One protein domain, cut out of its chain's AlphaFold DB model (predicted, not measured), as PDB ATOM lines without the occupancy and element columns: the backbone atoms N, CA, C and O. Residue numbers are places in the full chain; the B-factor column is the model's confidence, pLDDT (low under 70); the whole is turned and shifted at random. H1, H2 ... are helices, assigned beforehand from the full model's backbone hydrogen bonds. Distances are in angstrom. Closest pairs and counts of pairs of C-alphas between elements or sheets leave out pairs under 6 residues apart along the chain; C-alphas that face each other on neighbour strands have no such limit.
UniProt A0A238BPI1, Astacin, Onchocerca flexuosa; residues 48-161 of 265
ATOM      1  N   LEU A  48      -8.719  34.125  54.273       77.12
ATOM      2  CA  LEU A  48      -9.513  33.244  55.118       77.12
ATOM      3  C   LEU A  48      -8.740  31.947  55.338       77.12
ATOM      4  O   LEU A  48      -8.237  31.340  54.387       77.12
ATOM      5  N   LYS A  49      -8.686  31.488  56.591       85.25
ATOM      6  CA  LYS A  49      -8.146  30.162  56.883       85.25
ATOM      7  C   LYS A  49      -8.957  29.113  56.138       85.25
ATOM      8  O   LYS A  49     -10.156  29.279  55.897       85.25
ATOM      9  N   LYS A  50      -8.303  28.005  55.801       87.62
ATOM     10  CA  LYS A  50      -8.934  26.919  55.053       87.62
ATOM     11  C   LYS A  50     -10.198  26.411  55.757       87.62
ATOM     12  O   LYS A  50     -11.209  26.220  55.088       87.62
ATOM     13  N   GLU A  51     -10.166  26.262  57.083       89.31
ATOM     14  CA  GLU A  51     -11.315  25.776  57.857       89.31
ATOM     15  C   GLU A  51     -12.504  26.751  57.811       89.31
ATOM     16  O   GLU A  51     -13.654  26.335  57.636       89.31
ATOM     17  N   ASP A  52     -12.234  28.056  57.917       87.81
ATOM     18  CA  ASP A  52     -13.259  29.104  57.851       87.81
ATOM     19  C   ASP A  52     -13.889  29.158  56.453       87.81
ATOM     20  O   ASP A  52     -15.112  29.221  56.310       87.81
ATOM     21  N   ARG A  53     -13.058  29.052  55.407       87.94
ATOM     22  CA  ARG A  53     -13.504  28.999  54.010       87.94
ATOM     23  C   ARG A  53     -14.398  27.789  53.750       87.94
ATOM     24  O   ARG A  53     -15.461  27.939  53.153       87.94
ATOM     25  N   GLU A  54     -14.000  26.602  54.198       89.19
ATOM     26  CA  GLU A  54     -14.805  25.381  54.049       89.19
ATOM     27  C   GLU A  54     -16.145  25.489  54.787       89.19
ATOM     28  O   GLU A  54     -17.187  25.109  54.247       89.19
ATOM     29  N   THR A  55     -16.136  26.070  55.989       88.69
ATOM     30  CA  THR A  55     -17.350  26.313  56.779       88.69
ATOM     31  C   THR A  55     -18.305  27.261  56.052       88.69
ATOM     32  O   THR A  55     -19.496  26.960  55.931       88.69
ATOM     33  N   LEU A  56     -17.786  28.366  55.509       86.56
ATOM     34  CA  LEU A  56     -18.565  29.345  54.752       86.56
ATOM     35  C   LEU A  56     -19.175  28.713  53.496       86.56
ATOM     36  O   LEU A  56     -20.378  28.818  53.267       86.56
ATOM     37  N   LEU A  57     -18.377  27.980  52.716       87.44
ATOM     38  CA  LEU A  57     -18.853  27.313  51.502       87.44
ATOM     39  C   LEU A  57     -19.917  26.251  51.805       87.44
ATOM     40  O   LEU A  57     -20.902  26.136  51.076       87.44
ATOM     41  N   LYS A  58     -19.779  25.513  52.911       88.94
ATOM     42  CA  LYS A  58     -20.798  24.556  53.355       88.94
ATOM     43  C   LYS A  58     -22.120  25.248  53.703       88.94
ATOM     44  O   LYS A  58     -23.182  24.733  53.348       88.94
ATOM     45  N   ALA A  59     -22.075  26.409  54.355       88.25
ATOM     46  CA  ALA A  59     -23.271  27.213  54.608       88.25
ATOM     47  C   ALA A  59     -23.913  27.693  53.292       88.25
ATOM     48  O   ALA A  59     -25.130  27.597  53.132       88.25
ATOM     49  N   CYS A  60     -23.103  28.100  52.313       85.50
ATOM     50  CA  CYS A  60     -23.570  28.519  50.989       85.50
ATOM     51  C   CYS A  60     -24.224  27.404  50.157       85.50
ATOM     52  O   CYS A  60     -25.054  27.676  49.293       85.50
ATOM     53  N   LEU A  61     -23.870  26.141  50.402       83.12
ATOM     54  CA  LEU A  61     -24.478  25.003  49.708       83.12
ATOM     55  C   LEU A  61     -25.813  24.566  50.324       83.12
ATOM     56  O   LEU A  61     -26.651  23.998  49.623       83.12
ATOM     57  N   HIS A  62     -26.009  24.783  51.629       80.44
ATOM     58  CA  HIS A  62     -27.088  24.124  52.375       80.44
ATOM     59  C   HIS A  62     -28.026  25.058  53.143       80.44
ATOM     60  O   HIS A  62     -29.117  24.630  53.509       80.44
ATOM     61  N   GLN A  63     -27.618  26.295  53.423       81.00
ATOM     62  CA  GLN A  63     -28.331  27.192  54.339       81.00
ATOM     63  C   GLN A  63     -28.662  28.544  53.703       81.00
ATOM     64  O   GLN A  63     -29.748  29.069  53.930       81.00
ATOM     65  N   VAL A  64     -27.750  29.096  52.897       83.62
ATOM     66  CA  VAL A  64     -27.857  30.459  52.354       83.62
ATOM     67  C   VAL A  64     -27.541  30.460  50.862       83.62
ATOM     68  O   VAL A  64     -26.626  29.777  50.418       83.62
ATOM     69  N   LYS A  65     -28.273  31.246  50.066       86.56
ATOM     70  CA  LYS A  65     -28.052  31.363  48.615       86.56
ATOM     71  C   LYS A  65     -26.927  32.351  48.294       86.56
ATOM     72  O   LYS A  65     -27.181  33.433  47.785       86.56
ATOM     73  N   CYS A  66     -25.680  31.972  48.559       87.62
ATOM     74  CA  CYS A  66     -24.535  32.872  48.367       87.62
ATOM     75  C   CYS A  66     -24.223  33.212  46.902       87.62
ATOM     76  O   CYS A  66     -23.530  34.186  46.642       87.62
ATOM     77  N   SER A  67     -24.695  32.417  45.940       87.44
ATOM     78  CA  SER A  67     -24.417  32.613  44.510       87.44
ATOM     79  C   SER A  67     -25.422  33.529  43.801       87.44
ATOM     80  O   SER A  67     -25.401  33.635  42.574       87.44
ATOM     81  N   GLN A  68     -26.338  34.158  44.541       88.19
ATOM     82  CA  GLN A  68     -27.421  34.970  43.989       88.19
ATOM     83  C   GLN A  68     -27.500  36.316  44.703       88.19
ATOM     84  O   GLN A  68     -27.281  36.398  45.908       88.19
ATOM     85  N   GLN A  69     -27.862  37.362  43.958       90.06
ATOM     86  CA  GLN A  69     -28.222  38.640  44.564       90.06
ATOM     87  C   GLN A  69     -29.557  38.541  45.288       90.06
ATOM     88  O   GLN A  69     -30.536  38.019  44.749       90.06
ATOM     89  N   GLU A  70     -29.606  39.101  46.491       90.12
ATOM     90  CA  GLU A  70     -30.861  39.293  47.200       90.12
ATOM     91  C   GLU A  70     -31.556  40.559  46.700       90.12
ATOM     92  O   GLU A  70     -30.938  41.615  46.588       90.12
ATOM     93  N   GLU A  71     -32.870  40.483  46.477       90.94
ATOM     94  CA  GLU A  71     -33.682  41.622  46.027       90.94
ATOM     95  C   GLU A  71     -33.581  42.829  46.975       90.94
ATOM     96  O   GLU A  71     -33.615  43.974  46.534       90.94
ATOM     97  N   LYS A  72     -33.414  42.587  48.282       90.88
ATOM     98  CA  LYS A  72     -33.216  43.657  49.269       90.88
ATOM     99  C   LYS A  72     -31.932  44.458  49.011       90.88
ATOM    100  O   LYS A  72     -31.922  45.661  49.223       90.88
ATOM    101  N   SER A  73     -30.878  43.799  48.520       91.88
ATOM    102  CA  SER A  73     -29.586  44.442  48.257       91.88
ATOM    103  C   SER A  73     -29.722  45.388  47.071       91.88
ATOM    104  O   SER A  73     -29.472  46.581  47.196       91.88
ATOM    105  N   THR A  74     -30.266  44.902  45.954       92.56
ATOM    106  CA  THR A  74     -30.444  45.741  44.762       92.56
ATOM    107  C   THR A  74     -31.429  46.889  44.995       92.56
ATOM    108  O   THR A  74     -31.210  47.990  44.494       92.56
ATOM    109  N   LYS A  75     -32.477  46.684  45.805       93.12
ATOM    110  CA  LYS A  75     -33.369  47.770  46.251       93.12
ATOM    111  C   LYS A  75     -32.630  48.827  47.063       93.12
ATOM    112  O   LYS A  75     -32.771  50.008  46.760       93.12
ATOM    113  N   LYS A  76     -31.813  48.406  48.031       93.62
ATOM    114  CA  LYS A  76     -30.990  49.305  48.841       93.62
ATOM    115  C   LYS A  76     -30.039  50.137  47.987       93.62
ATOM    116  O   LYS A  76     -29.974  51.352  48.144       93.62
ATOM    117  N   ARG A  77     -29.386  49.521  47.002       94.94
ATOM    118  CA  ARG A  77     -28.527  50.235  46.049       94.94
ATOM    119  C   ARG A  77     -29.278  51.339  45.300       94.94
ATOM    120  O   ARG A  77     -28.762  52.443  45.156       94.94
ATOM    121  N   VAL A  78     -30.491  51.042  44.827       94.31
ATOM    122  CA  VAL A  78     -31.349  52.018  44.135       94.31
ATOM    123  C   VAL A  78     -31.789  53.138  45.082       94.31
ATOM    124  O   VAL A  78     -31.760  54.300  44.691       94.31
ATOM    125  N   GLN A  79     -32.150  52.817  46.328       93.88
ATOM    126  CA  GLN A  79     -32.482  53.823  47.342       93.88
ATOM    127  C   GLN A  79     -31.309  54.780  47.580       93.88
ATOM    128  O   GLN A  79     -31.504  55.989  47.553       93.88
ATOM    129  N   ILE A  80     -30.087  54.261  47.727       94.94
ATOM    130  CA  ILE A  80     -28.886  55.089  47.917       94.94
ATOM    131  C   ILE A  80     -28.628  55.993  46.711       94.94
ATOM    132  O   ILE A  80     -28.373  57.181  46.890       94.94
ATOM    133  N   ALA A  81     -28.744  55.466  45.489       94.88
ATOM    134  CA  ALA A  81     -28.596  56.279  44.283       94.88
ATOM    135  C   ALA A  81     -29.615  57.433  44.245       94.88
ATOM    136  O   ALA A  81     -29.258  58.567  43.930       94.88
ATOM    137  N   ASN A  82     -30.868  57.170  44.629       93.69
ATOM    138  CA  ASN A  82     -31.904  58.201  44.708       93.69
ATOM    139  C   ASN A  82     -31.595  59.249  45.789       93.69
ATOM    140  O   ASN A  82     -31.749  60.439  45.533       93.69
ATOM    141  N   LEU A  83     -31.107  58.829  46.962       93.06
ATOM    142  CA  LEU A  83     -30.707  59.740  48.041       93.06
ATOM    143  C   LEU A  83     -29.567  60.679  47.619       93.06
ATOM    144  O   LEU A  83     -29.588  61.866  47.951       93.06
ATOM    145  N   GLU A  84     -28.579  60.168  46.884       92.19
ATOM    146  CA  GLU A  84     -27.473  60.975  46.355       92.19
ATOM    147  C   GLU A  84     -27.958  61.938  45.260       92.19
ATOM    148  O   GLU A  84     -27.617  63.122  45.285       92.19
ATOM    149  N   MET A  85     -28.829  61.470  44.359       91.62
ATOM    150  CA  MET A  85     -29.456  62.301  43.326       91.62
ATOM    151  C   MET A  85     -30.285  63.444  43.916       91.62
ATOM    152  O   MET A  85     -30.200  64.584  43.454       91.62
ATOM    153  N   ASP A  86     -31.111  63.161  44.919       91.19
ATOM    154  CA  ASP A  86     -32.012  64.152  45.504       91.19
ATOM    155  C   ASP A  86     -31.256  65.189  46.334       91.19
ATOM    156  O   ASP A  86     -31.557  66.384  46.246       91.19
ATOM    157  N   LEU A  87     -30.207  64.768  47.049       90.56
ATOM    158  CA  LEU A  87     -29.289  65.695  47.702       90.56
ATOM    159  C   LEU A  87     -28.609  66.611  46.679       90.56
ATOM    160  O   LEU A  87     -28.624  67.829  46.849       90.56
ATOM    161  N   ALA A  88     -28.059  66.050  45.602       88.69
ATOM    162  CA  ALA A  88     -27.359  66.800  44.564       88.69
ATOM    163  C   ALA A  88     -28.252  67.845  43.867       88.69
ATOM    164  O   ALA A  88     -27.822  68.978  43.626       88.69
ATOM    165  N   LYS A  89     -29.523  67.503  43.601       87.50
ATOM    166  CA  LYS A  89     -30.530  68.456  43.099       87.50
ATOM    167  C   LYS A  89     -30.790  69.578  44.102       87.50
ATOM    168  O   LYS A  89     -30.898  70.736  43.703       87.50
ATOM    169  N   LYS A  90     -30.872  69.253  45.397       85.38
ATOM    170  CA  LYS A  90     -31.109  70.230  46.469       85.38
ATOM    171  C   LYS A  90     -29.957  71.226  46.607       85.38
ATOM    172  O   LYS A  90     -30.204  72.416  46.784       85.38
ATOM    173  N   ILE A  91     -28.717  70.763  46.451       81.44
ATOM    174  CA  ILE A  91     -27.506  71.598  46.529       81.44
ATOM    175  C   ILE A  91     -27.107  72.231  45.179       81.44
ATOM    176  O   ILE A  91     -26.050  72.843  45.074       81.44
ATOM    177  N   SER A  92     -27.978  72.156  44.160       69.75
ATOM    178  CA  SER A  92     -27.840  72.829  42.854       69.75
ATOM    179  C   SER A  92     -26.602  72.439  42.025       69.75
ATOM    180  O   SER A  92     -25.987  73.289  41.376       69.75
ATOM    181  N   ILE A  93     -26.253  71.148  41.978       64.62
ATOM    182  CA  ILE A  93     -25.236  70.652  41.032       64.62
ATOM    183  C   ILE A  93     -25.779  70.747  39.595       64.62
ATOM    184  O   ILE A  93     -26.881  70.305  39.282       64.62
ATOM    185  N   THR A  94     -25.005  71.377  38.710       56.12
ATOM    186  CA  THR A  94     -25.492  72.002  37.465       56.12
ATOM    187  C   THR A  94     -25.623  71.053  36.260       56.12
ATOM    188  O   THR A  94     -26.055  71.492  35.196       56.12
ATOM    189  N   SER A  95     -25.267  69.767  36.385       66.75
ATOM    190  CA  SER A  95     -25.338  68.777  35.292       66.75
ATOM    191  C   SER A  95     -25.845  67.418  35.788       66.75
ATOM    192  O   SER A  95     -25.163  66.750  36.559       66.75
ATOM    193  N   ILE A  96     -27.042  67.023  35.333       66.69
ATOM    194  CA  ILE A  96     -27.736  65.791  35.757       66.69
ATOM    195  C   ILE A  96     -27.085  64.534  35.159       66.69
ATOM    196  O   ILE A  96     -26.871  63.573  35.882       66.69
ATOM    197  N   GLU A  97     -26.722  64.543  33.872       68.69
ATOM    198  CA  GLU A  97     -26.102  63.371  33.222       68.69
ATOM    199  C   GLU A  97     -24.751  63.020  33.860       68.69
ATOM    200  O   GLU A  97     -24.500  61.870  34.205       68.69
ATOM    201  N   LYS A  98     -23.911  64.031  34.118       81.25
ATOM    202  CA  LYS A  98     -22.632  63.834  34.809       81.25
ATOM    203  C   LYS A  98     -22.826  63.277  36.226       81.25
ATOM    204  O   LYS A  98     -22.038  62.458  36.679       81.25
ATOM    205  N   LEU A  99     -23.878  63.717  36.912       85.62
ATOM    206  CA  LEU A  99     -24.195  63.279  38.265       85.62
ATOM    207  C   LEU A  99     -24.619  61.802  38.317       85.62
ATOM    208  O   LEU A  99     -24.161  61.080  39.197       85.62
ATOM    209  N   GLU A 100     -25.471  61.351  37.391       89.12
ATOM    210  CA  GLU A 100     -25.883  59.942  37.313       89.12
ATOM    211  C   GLU A 100     -24.678  59.024  37.071       89.12
ATOM    212  O   GLU A 100     -24.518  58.016  37.765       89.12
ATOM    213  N   ASP A 101     -23.792  59.413  36.152       90.00
ATOM    214  CA  ASP A 101     -22.547  58.695  35.880       90.00
ATOM    215  C   ASP A 101     -21.603  58.678  37.093       90.00
ATOM    216  O   ASP A 101     -21.015  57.638  37.398       90.00
ATOM    217  N   ASP A 102     -21.464  59.798  37.808       89.94
ATOM    218  CA  ASP A 102     -20.601  59.901  38.992       89.94
ATOM    219  C   ASP A 102     -21.109  59.004  40.143       89.94
ATOM    220  O   ASP A 102     -20.320  58.292  40.781       89.94
ATOM    221  N   ILE A 103     -22.427  58.977  40.377       93.06
ATOM    222  CA  ILE A 103     -23.073  58.110  41.378       93.06
ATOM    223  C   ILE A 103     -22.908  56.636  40.996       93.06
ATOM    224  O   ILE A 103     -22.494  55.812  41.820       93.06
ATOM    225  N   GLU A 104     -23.181  56.284  39.739       94.56
ATOM    226  CA  GLU A 104     -23.056  54.906  39.270       94.56
ATOM    227  C   GLU A 104     -21.603  54.422  39.324       94.56
ATOM    228  O   GLU A 104     -21.335  53.303  39.774       94.56
ATOM    229  N   LEU A 105     -20.643  55.282  38.970       94.12
ATOM    230  CA  LEU A 105     -19.218  55.000  39.107       94.12
ATOM    231  C   LEU A 105     -18.847  54.680  40.559       94.12
ATOM    232  O   LEU A 105     -18.135  53.702  40.810       94.12
ATOM    233  N   ARG A 106     -19.328  55.469  41.524       94.94
ATOM    234  CA  ARG A 106     -19.075  55.253  42.956       94.94
ATOM    235  C   ARG A 106     -19.649  53.922  43.445       94.94
ATOM    236  O   ARG A 106     -18.949  53.150  44.114       94.94
ATOM    237  N   LEU A 107     -20.901  53.633  43.102       96.44
ATOM    238  CA  LEU A 107     -21.587  52.400  43.491       96.44
ATOM    239  C   LEU A 107     -20.908  51.169  42.870       96.44
ATOM    240  O   LEU A 107     -20.586  50.210  43.576       96.44
ATOM    241  N   MET A 108     -20.572  51.232  41.579       95.69
ATOM    242  CA  MET A 108     -19.803  50.195  40.887       95.69
ATOM    243  C   MET A 108     -18.433  49.976  41.543       95.69
ATOM    244  O   MET A 108     -18.009  48.834  41.731       95.69
ATOM    245  N   ARG A 109     -17.716  51.045  41.905       94.75
ATOM    246  CA  ARG A 109     -16.409  50.946  42.574       94.75
ATOM    247  C   ARG A 109     -16.504  50.290  43.943       94.75
ATOM    248  O   ARG A 109     -15.678  49.433  44.255       94.75
ATOM    249  N   THR A 110     -17.547  50.603  44.700       95.69
ATOM    250  CA  THR A 110     -17.847  49.924  45.967       95.69
ATOM    251  C   THR A 110     -18.072  48.424  45.740       95.69
ATOM    252  O   THR A 110     -17.495  47.591  46.440       95.69
ATOM    253  N   GLN A 111     -18.816  48.048  44.695       95.56
ATOM    254  CA  GLN A 111     -19.013  46.642  44.335       95.56
ATOM    255  C   GLN A 111     -17.704  45.952  43.904       95.56
ATOM    256  O   GLN A 111     -17.459  44.794  44.249       95.56
ATOM    257  N   GLN A 112     -16.810  46.655  43.202       94.62
ATOM    258  CA  GLN A 112     -15.485  46.138  42.833       94.62
ATOM    259  C   GLN A 112     -14.582  45.885  44.046       94.62
ATOM    260  O   GLN A 112     -13.837  44.900  44.040       94.62
ATOM    261  N   VAL A 113     -14.672  46.701  45.103       92.88
ATOM    262  CA  VAL A 113     -14.002  46.423  46.386       92.88
ATOM    263  C   VAL A 113     -14.467  45.075  46.933       92.88
ATOM    264  O   VAL A 113     -13.635  44.225  47.256       92.88
ATOM    265  N   LYS A 114     -15.784  44.838  46.993       94.00
ATOM    266  CA  LYS A 114     -16.330  43.571  47.506       94.00
ATOM    267  C   LYS A 114     -15.905  42.374  46.658       94.00
ATOM    268  O   LYS A 114     -15.487  41.358  47.208       94.00
ATOM    269  N   ASN A 115     -15.945  42.503  45.332       92.94
ATOM    270  CA  ASN A 115     -15.455  41.464  44.422       92.94
ATOM    271  C   ASN A 115     -13.968  41.157  44.661       92.94
ATOM    272  O   ASN A 115     -13.595  39.990  44.762       92.94
ATOM    273  N   SER A 116     -13.139  42.192  44.828       90.81
ATOM    274  CA  SER A 116     -11.706  42.036  45.114       90.81
ATOM    275  C   SER A 116     -11.477  41.300  46.436       90.81
ATOM    276  O   SER A 116     -10.623  40.420  46.505       90.81
ATOM    277  N   LEU A 117     -12.279  41.585  47.472       89.25
ATOM    278  CA  LEU A 117     -12.220  40.868  48.751       89.25
ATOM    279  C   LEU A 117     -12.568  39.385  48.608       89.25
ATOM    280  O   LEU A 117     -11.858  38.543  49.155       89.25
ATOM    281  N   LEU A 118     -13.632  39.043  47.875       89.62
ATOM    282  CA  LEU A 118     -14.005  37.642  47.657       89.62
ATOM    283  C   LEU A 118     -12.969  36.892  46.817       89.62
ATOM    284  O   LEU A 118     -12.722  35.707  47.061       89.62
ATOM    285  N   GLN A 119     -12.356  37.571  45.845       89.69
ATOM    286  CA  GLN A 119     -11.282  37.009  45.035       89.69
ATOM    287  C   GLN A 119     -10.037  36.753  45.882       89.69
ATOM    288  O   GLN A 119      -9.505  35.645  45.858       89.69
ATOM    289  N   PHE A 120      -9.633  37.733  46.690       85.50
ATOM    290  CA  PHE A 120      -8.541  37.595  47.649       85.50
ATOM    291  C   PHE A 120      -8.797  36.468  48.661       85.50
ATOM    292  O   PHE A 120      -7.903  35.694  48.980       85.50
ATOM    293  N   ALA A 121     -10.042  36.308  49.110       84.94
ATOM    294  CA  ALA A 121     -10.453  35.222  49.996       84.94
ATOM    295  C   ALA A 121     -10.601  33.850  49.298       84.94
ATOM    296  O   ALA A 121     -10.878  32.845  49.958       84.94
ATOM    297  N   GLY A 122     -10.450  33.781  47.970       86.19
ATOM    298  CA  GLY A 122     -10.566  32.548  47.189       86.19
ATOM    299  C   GLY A 122     -11.986  31.974  47.110       86.19
ATOM    300  O   GLY A 122     -12.149  30.771  46.915       86.19
ATOM    301  N   ILE A 123     -13.025  32.791  47.290       88.31
ATOM    302  CA  ILE A 123     -14.434  32.344  47.295       88.31
ATOM    303  C   ILE A 123     -15.294  32.993  46.205       88.31
ATOM    304  O   ILE A 123     -16.488  32.703  46.130       88.31
ATOM    305  N   ALA A 124     -14.701  33.819  45.339       88.62
ATOM    306  CA  ALA A 124     -15.405  34.529  44.266       88.62
ATOM    307  C   ALA A 124     -16.193  33.611  43.309       88.62
ATOM    308  O   ALA A 124     -17.238  34.011  42.810       88.62
ATOM    309  N   ASP A 125     -15.756  32.365  43.100       88.12
ATOM    310  CA  ASP A 125     -16.457  31.418  42.217       88.12
ATOM    311  C   ASP A 125     -17.754  30.856  42.825       88.12
ATOM    312  O   ASP A 125     -18.556  30.227  42.138       88.12
ATOM    313  N   SER A 126     -17.951  31.013  44.137       87.44
ATOM    314  CA  SER A 126     -19.063  30.401  44.885       87.44
ATOM    315  C   SER A 126     -19.948  31.416  45.604       87.44
ATOM    316  O   SER A 126     -21.036  31.063  46.066       87.44
ATOM    317  N   VAL A 127     -19.489  32.661  45.714       89.50
ATOM    318  CA  VAL A 127     -20.147  33.726  46.468       89.50
ATOM    319  C   VAL A 127     -20.197  34.979  45.607       89.50
ATOM    320  O   VAL A 127     -19.179  35.419  45.083       89.50
ATOM    321  N   VAL A 128     -21.381  35.570  45.499       90.69
ATOM    322  CA  VAL A 128     -21.597  36.882  44.892       90.69
ATOM    323  C   VAL A 128     -21.765  37.890  46.034       90.69
ATOM    324  O   VAL A 128     -22.578  37.653  46.929       90.69
ATOM    325  N   PRO A 129     -21.022  39.010  46.051       92.50
ATOM    326  CA  PRO A 129     -21.150  39.990  47.121       92.50
ATOM    327  C   PRO A 129     -22.416  40.822  46.933       92.50
ATOM    328  O   PRO A 129     -22.718  41.198  45.802       92.50
ATOM    329  N   ALA A 130     -23.122  41.151  48.016       92.62
ATOM    330  CA  ALA A 130     -24.330  41.980  47.979       92.62
ATOM    331  C   ALA A 130     -24.095  43.300  47.222       92.62
ATOM    332  O   ALA A 130     -23.211  44.074  47.589       92.62
ATOM    333  N   ASP A 131     -24.887  43.541  46.178       94.25
ATOM    334  CA  ASP A 131     -24.877  44.778  45.393       94.25
ATOM    335  C   ASP A 131     -25.880  45.761  46.007       94.25
ATOM    336  O   ASP A 131     -27.007  45.904  45.540       94.25
ATOM    337  N   ASP A 132     -25.484  46.344  47.137       94.00
ATOM    338  CA  ASP A 132     -26.303  47.204  48.004       94.00
ATOM    339  C   ASP A 132     -25.845  48.670  48.035       94.00
ATOM    340  O   ASP A 132     -26.467  49.494  48.697       94.00
ATOM    341  N   GLY A 133     -24.767  49.008  47.323       94.00
ATOM    342  CA  GLY A 133     -24.216  50.361  47.267       94.00
ATOM    343  C   GLY A 133     -23.391  50.816  48.477       94.00
ATOM    344  O   GLY A 133     -22.918  51.958  48.475       94.00
ATOM    345  N   THR A 134     -23.177  49.952  49.474       95.00
ATOM    346  CA  THR A 134     -22.400  50.254  50.687       95.00
ATOM    347  C   THR A 134     -21.247  49.282  50.890       95.00
ATOM    348  O   THR A 134     -21.172  48.215  50.288       95.00
ATOM    349  N   PHE A 135     -20.308  49.643  51.751       92.69
ATOM    350  CA  PHE A 135     -19.308  48.751  52.315       92.69
ATOM    351  C   PHE A 135     -19.715  48.412  53.754       92.69
ATOM    352  O   PHE A 135     -20.152  49.291  54.480       92.69
ATOM    353  N   GLN A 136     -19.606  47.144  54.168       88.56
ATOM    354  CA  GLN A 136     -20.019  46.690  55.513       88.56
ATOM    355  C   GLN A 136     -21.427  47.157  55.935       88.56
ATOM    356  O   GLN A 136     -21.659  47.496  57.086       88.56
ATOM    357  N   ASP A 137     -22.366  47.138  54.990       89.88
ATOM    358  CA  ASP A 137     -23.769  47.524  55.130       89.88
ATOM    359  C   ASP A 137     -24.049  49.025  55.332       89.88
ATOM    360  O   ASP A 137     -25.046  49.484  54.778       89.88
ATOM    361  N   ASP A 138     -23.218  49.825  55.993       91.62
ATOM    362  CA  ASP A 138     -23.543  51.225  56.344       91.62
ATOM    363  C   ASP A 138     -22.547  52.287  55.837       91.62
ATOM    364  O   ASP A 138     -22.821  53.489  55.905       91.62
ATOM    365  N   ILE A 139     -21.414  51.872  55.270       93.44
ATOM    366  CA  ILE A 139     -20.372  52.797  54.821       93.44
ATOM    367  C   ILE A 139     -20.557  53.158  53.349       93.44
ATOM    368  O   ILE A 139     -20.595  52.294  52.471       93.44
ATOM    369  N   LEU A 140     -20.557  54.453  53.056       95.06
ATOM    370  CA  LEU A 140     -20.385  54.971  51.705       95.06
ATOM    371  C   LEU A 140     -18.892  55.166  51.436       95.06
ATOM    372  O   LEU A 140     -18.182  55.804  52.211       95.06
ATOM    373  N   LEU A 141     -18.395  54.605  50.338       93.31
ATOM    374  CA  LEU A 141     -17.018  54.823  49.904       93.31
ATOM    375  C   LEU A 141     -16.985  55.837  48.772       93.31
ATOM    376  O   LEU A 141     -17.779  55.751  47.832       93.31
ATOM    377  N   THR A 142     -16.017  56.751  48.817       92.56
ATOM    378  CA  THR A 142     -15.666  57.558  47.645       92.56
ATOM    379  C   THR A 142     -15.021  56.667  46.576       92.56
ATOM    380  O   THR A 142     -14.529  55.562  46.848       92.56
ATOM    381  N   VAL A 143     -14.984  57.142  45.327       92.19
ATOM    382  CA  VAL A 143     -14.245  56.461  44.248       92.19
ATOM    383  C   VAL A 143     -12.764  56.310  44.616       92.19
ATOM    384  O   VAL A 143     -12.169  55.260  44.377       92.19
ATOM    385  N   GLN A 144     -12.180  57.330  45.248       88.88
ATOM    386  CA  GLN A 144     -10.783  57.333  45.678       88.88
ATOM    387  C   GLN A 144     -10.517  56.304  46.784       88.88
ATOM    388  O   GLN A 144      -9.591  55.500  46.647       88.88
ATOM    389  N   GLN A 145     -11.362  56.258  47.818       88.56
ATOM    390  CA  GLN A 145     -11.298  55.241  48.874       88.56
ATOM    391  C   GLN A 145     -11.438  53.831  48.295       88.56
ATOM    392  O   GLN A 145     -10.661  52.936  48.626       88.56
ATOM    393  N   SER A 146     -12.384  53.639  47.374       91.69
ATOM    394  CA  SER A 146     -12.596  52.351  46.712       91.69
ATOM    395  C   SER A 146     -11.366  51.911  45.912       91.69
ATOM    396  O   SER A 146     -10.907  50.778  46.063       91.69
ATOM    397  N   ASN A 147     -10.779  52.808  45.112       90.25
ATOM    398  CA  ASN A 147      -9.553  52.521  44.363       90.25
ATOM    399  C   ASN A 147      -8.399  52.144  45.304       90.25
ATOM    400  O   ASN A 147      -7.686  51.171  45.057       90.25
ATOM    401  N   GLN A 148      -8.228  52.873  46.409       84.56
ATOM    402  CA  GLN A 148      -7.197  52.558  47.394       84.56
ATOM    403  C   GLN A 148      -7.403  51.201  48.060       84.56
ATOM    404  O   GLN A 148      -6.427  50.464  48.232       84.56
ATOM    405  N   LEU A 149      -8.638  50.850  48.422       85.50
ATOM    406  CA  LEU A 149      -8.940  49.532  48.971       85.50
ATOM    407  C   LEU A 149      -8.613  48.430  47.971       85.50
ATOM    408  O   LEU A 149      -7.911  47.494  48.335       85.50
ATOM    409  N   ILE A 150      -9.046  48.561  46.714       87.88
ATOM    410  CA  ILE A 150      -8.757  47.580  45.657       87.88
ATOM    411  C   ILE A 150      -7.242  47.392  45.501       87.88
ATOM    412  O   ILE A 150      -6.752  46.264  45.546       87.88
ATOM    413  N   ASN A 151      -6.480  48.485  45.417       84.25
ATOM    414  CA  ASN A 151      -5.019  48.426  45.328       84.25
ATOM    415  C   ASN A 151      -4.392  47.773  46.573       84.25
ATOM    416  O   ASN A 151      -3.407  47.047  46.472       84.25
ATOM    417  N   SER A 152      -4.963  48.002  47.757       79.62
ATOM    418  CA  SER A 152      -4.475  47.427  49.021       79.62
ATOM    419  C   SER A 152      -4.777  45.936  49.143       79.62
ATOM    420  O   SER A 152      -3.969  45.191  49.688       79.62
ATOM    421  N   ILE A 153      -5.917  45.492  48.617       81.94
ATOM    422  CA  ILE A 153      -6.295  44.076  48.558       81.94
ATOM    423  C   ILE A 153      -5.379  43.331  47.581       81.94
ATOM    424  O   ILE A 153      -4.891  42.249  47.894       81.94
ATOM    425  N   ASN A 154      -5.089  43.938  46.427       80.25
ATOM    426  CA  ASN A 154      -4.226  43.343  45.403       80.25
ATOM    427  C   ASN A 154      -2.734  43.368  45.776       80.25
ATOM    428  O   ASN A 154      -1.953  42.588  45.231       80.25
ATOM    429  N   ASN A 155      -2.331  44.227  46.718       77.12
ATOM    430  CA  ASN A 155      -0.967  44.303  47.236       77.12
ATOM    431  C   ASN A 155      -0.935  44.198  48.777       77.12
ATOM    432  O   ASN A 155      -0.627  45.169  49.474       77.12
ATOM    433  N   PRO A 156      -1.206  43.005  49.338       66.38
ATOM    434  CA  PRO A 156      -1.365  42.810  50.781       66.38
ATOM    435  C   PRO A 156      -0.053  42.969  51.566       66.38
ATOM    436  O   PRO A 156      -0.054  42.929  52.790       66.38
ATOM    437  N   LYS A 157       1.095  43.123  50.894       61.97
ATOM    438  CA  LYS A 157       2.408  43.203  51.551       61.97
ATOM    439  C   LYS A 157       2.670  44.558  52.214       61.97
ATOM    440  O   LYS A 157       3.616  44.661  52.990       61.97
ATOM    441  N   ILE A 158       1.851  45.573  51.932       60.38
ATOM    442  CA  ILE A 158       1.992  46.904  52.526       60.38
ATOM    443  C   ILE A 158       1.270  46.948  53.873       60.38
ATOM    444  O   ILE A 158       0.067  46.710  53.975       60.38
ATOM    445  N   ARG A 159       2.031  47.241  54.931       57.22
ATOM    446  CA  ARG A 159       1.539  47.283  56.311       57.22
ATOM    447  C   ARG A 159       0.628  48.491  56.525       57.22
ATOM    448  O   ARG A 159       1.045  49.616  56.273       57.22
ATOM    449  N   LYS A 160      -0.555  48.281  57.116       57.66
ATOM    450  CA  LYS A 160      -1.453  49.377  57.531       57.66
ATOM    451  C   LYS A 160      -1.895  49.249  58.985       57.66
ATOM    452  O   LYS A 160      -1.976  48.153  59.531       57.66
ATOM    453  N   LYS A 161      -2.206  50.362  59.652       54.66
ATOM    454  CA  LYS A 161      -2.834  50.332  60.985       54.66
ATOM    455  C   LYS A 161      -4.313  49.951  60.826       54.66
ATOM    456  O   LYS A 161      -5.022  50.572  60.045       54.66
TER     457      LYS A 161
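Overview. This is residues 48 to 161 of the 265 residues of the protein "Astacin" of Onchocerca flexuosa (UniProt A0A238BPI1). A helical hairpin of H2 and H3 has H4 side by side with H3, while H1 lies off beyond the hairpin's open end. Residues 121 to 142 fold back from the end of H3 to H4. The 114 printed residues, with four named helices, H1 to H4, and no named strand, are all helix in class, only just loose, close to compact (radius of gyration of the C-alphas 16.4 A), spanning 52 by 36 by 21 A.

Along the chain. H1 is residues 50 to 62, starting at C-alpha 50 (-8.934, 26.919, 55.053). H2, residues 71 to 90, measures 28.7 A; H3, residues 96 to 120, 36.1 A. H4, residues 143 to 154, ends at C-alpha 154 (-4.226, 43.343, 45.403).

Arrangement. H1 touches no helix. H2 and H3, a hairpin, touch through residues 99 to 107 of H3 alone; their closest C-alphas, Ala 81 and Ile 103, are 6.5 A apart. They run opposite ways at 37 degrees, only just a steep tilt. H3 and H4 touch, closest at the C-alphas of Arg 106 and Val 143, 5.1 A, the same way at a shallow tilt of 17 degrees. H2 and H4 are apart. In H1, H2, H3 and H4 every O i to N i+4 pair is within hydrogen-bond range.

Size, cuts and confidence. The farthest C-alphas, Glu 51 and Thr 94, are 52.5 A apart. The printed part has no cut. The H3 to H4 link is long. pLDDT is under 70 at residues 92 to 97 and 156 to 161.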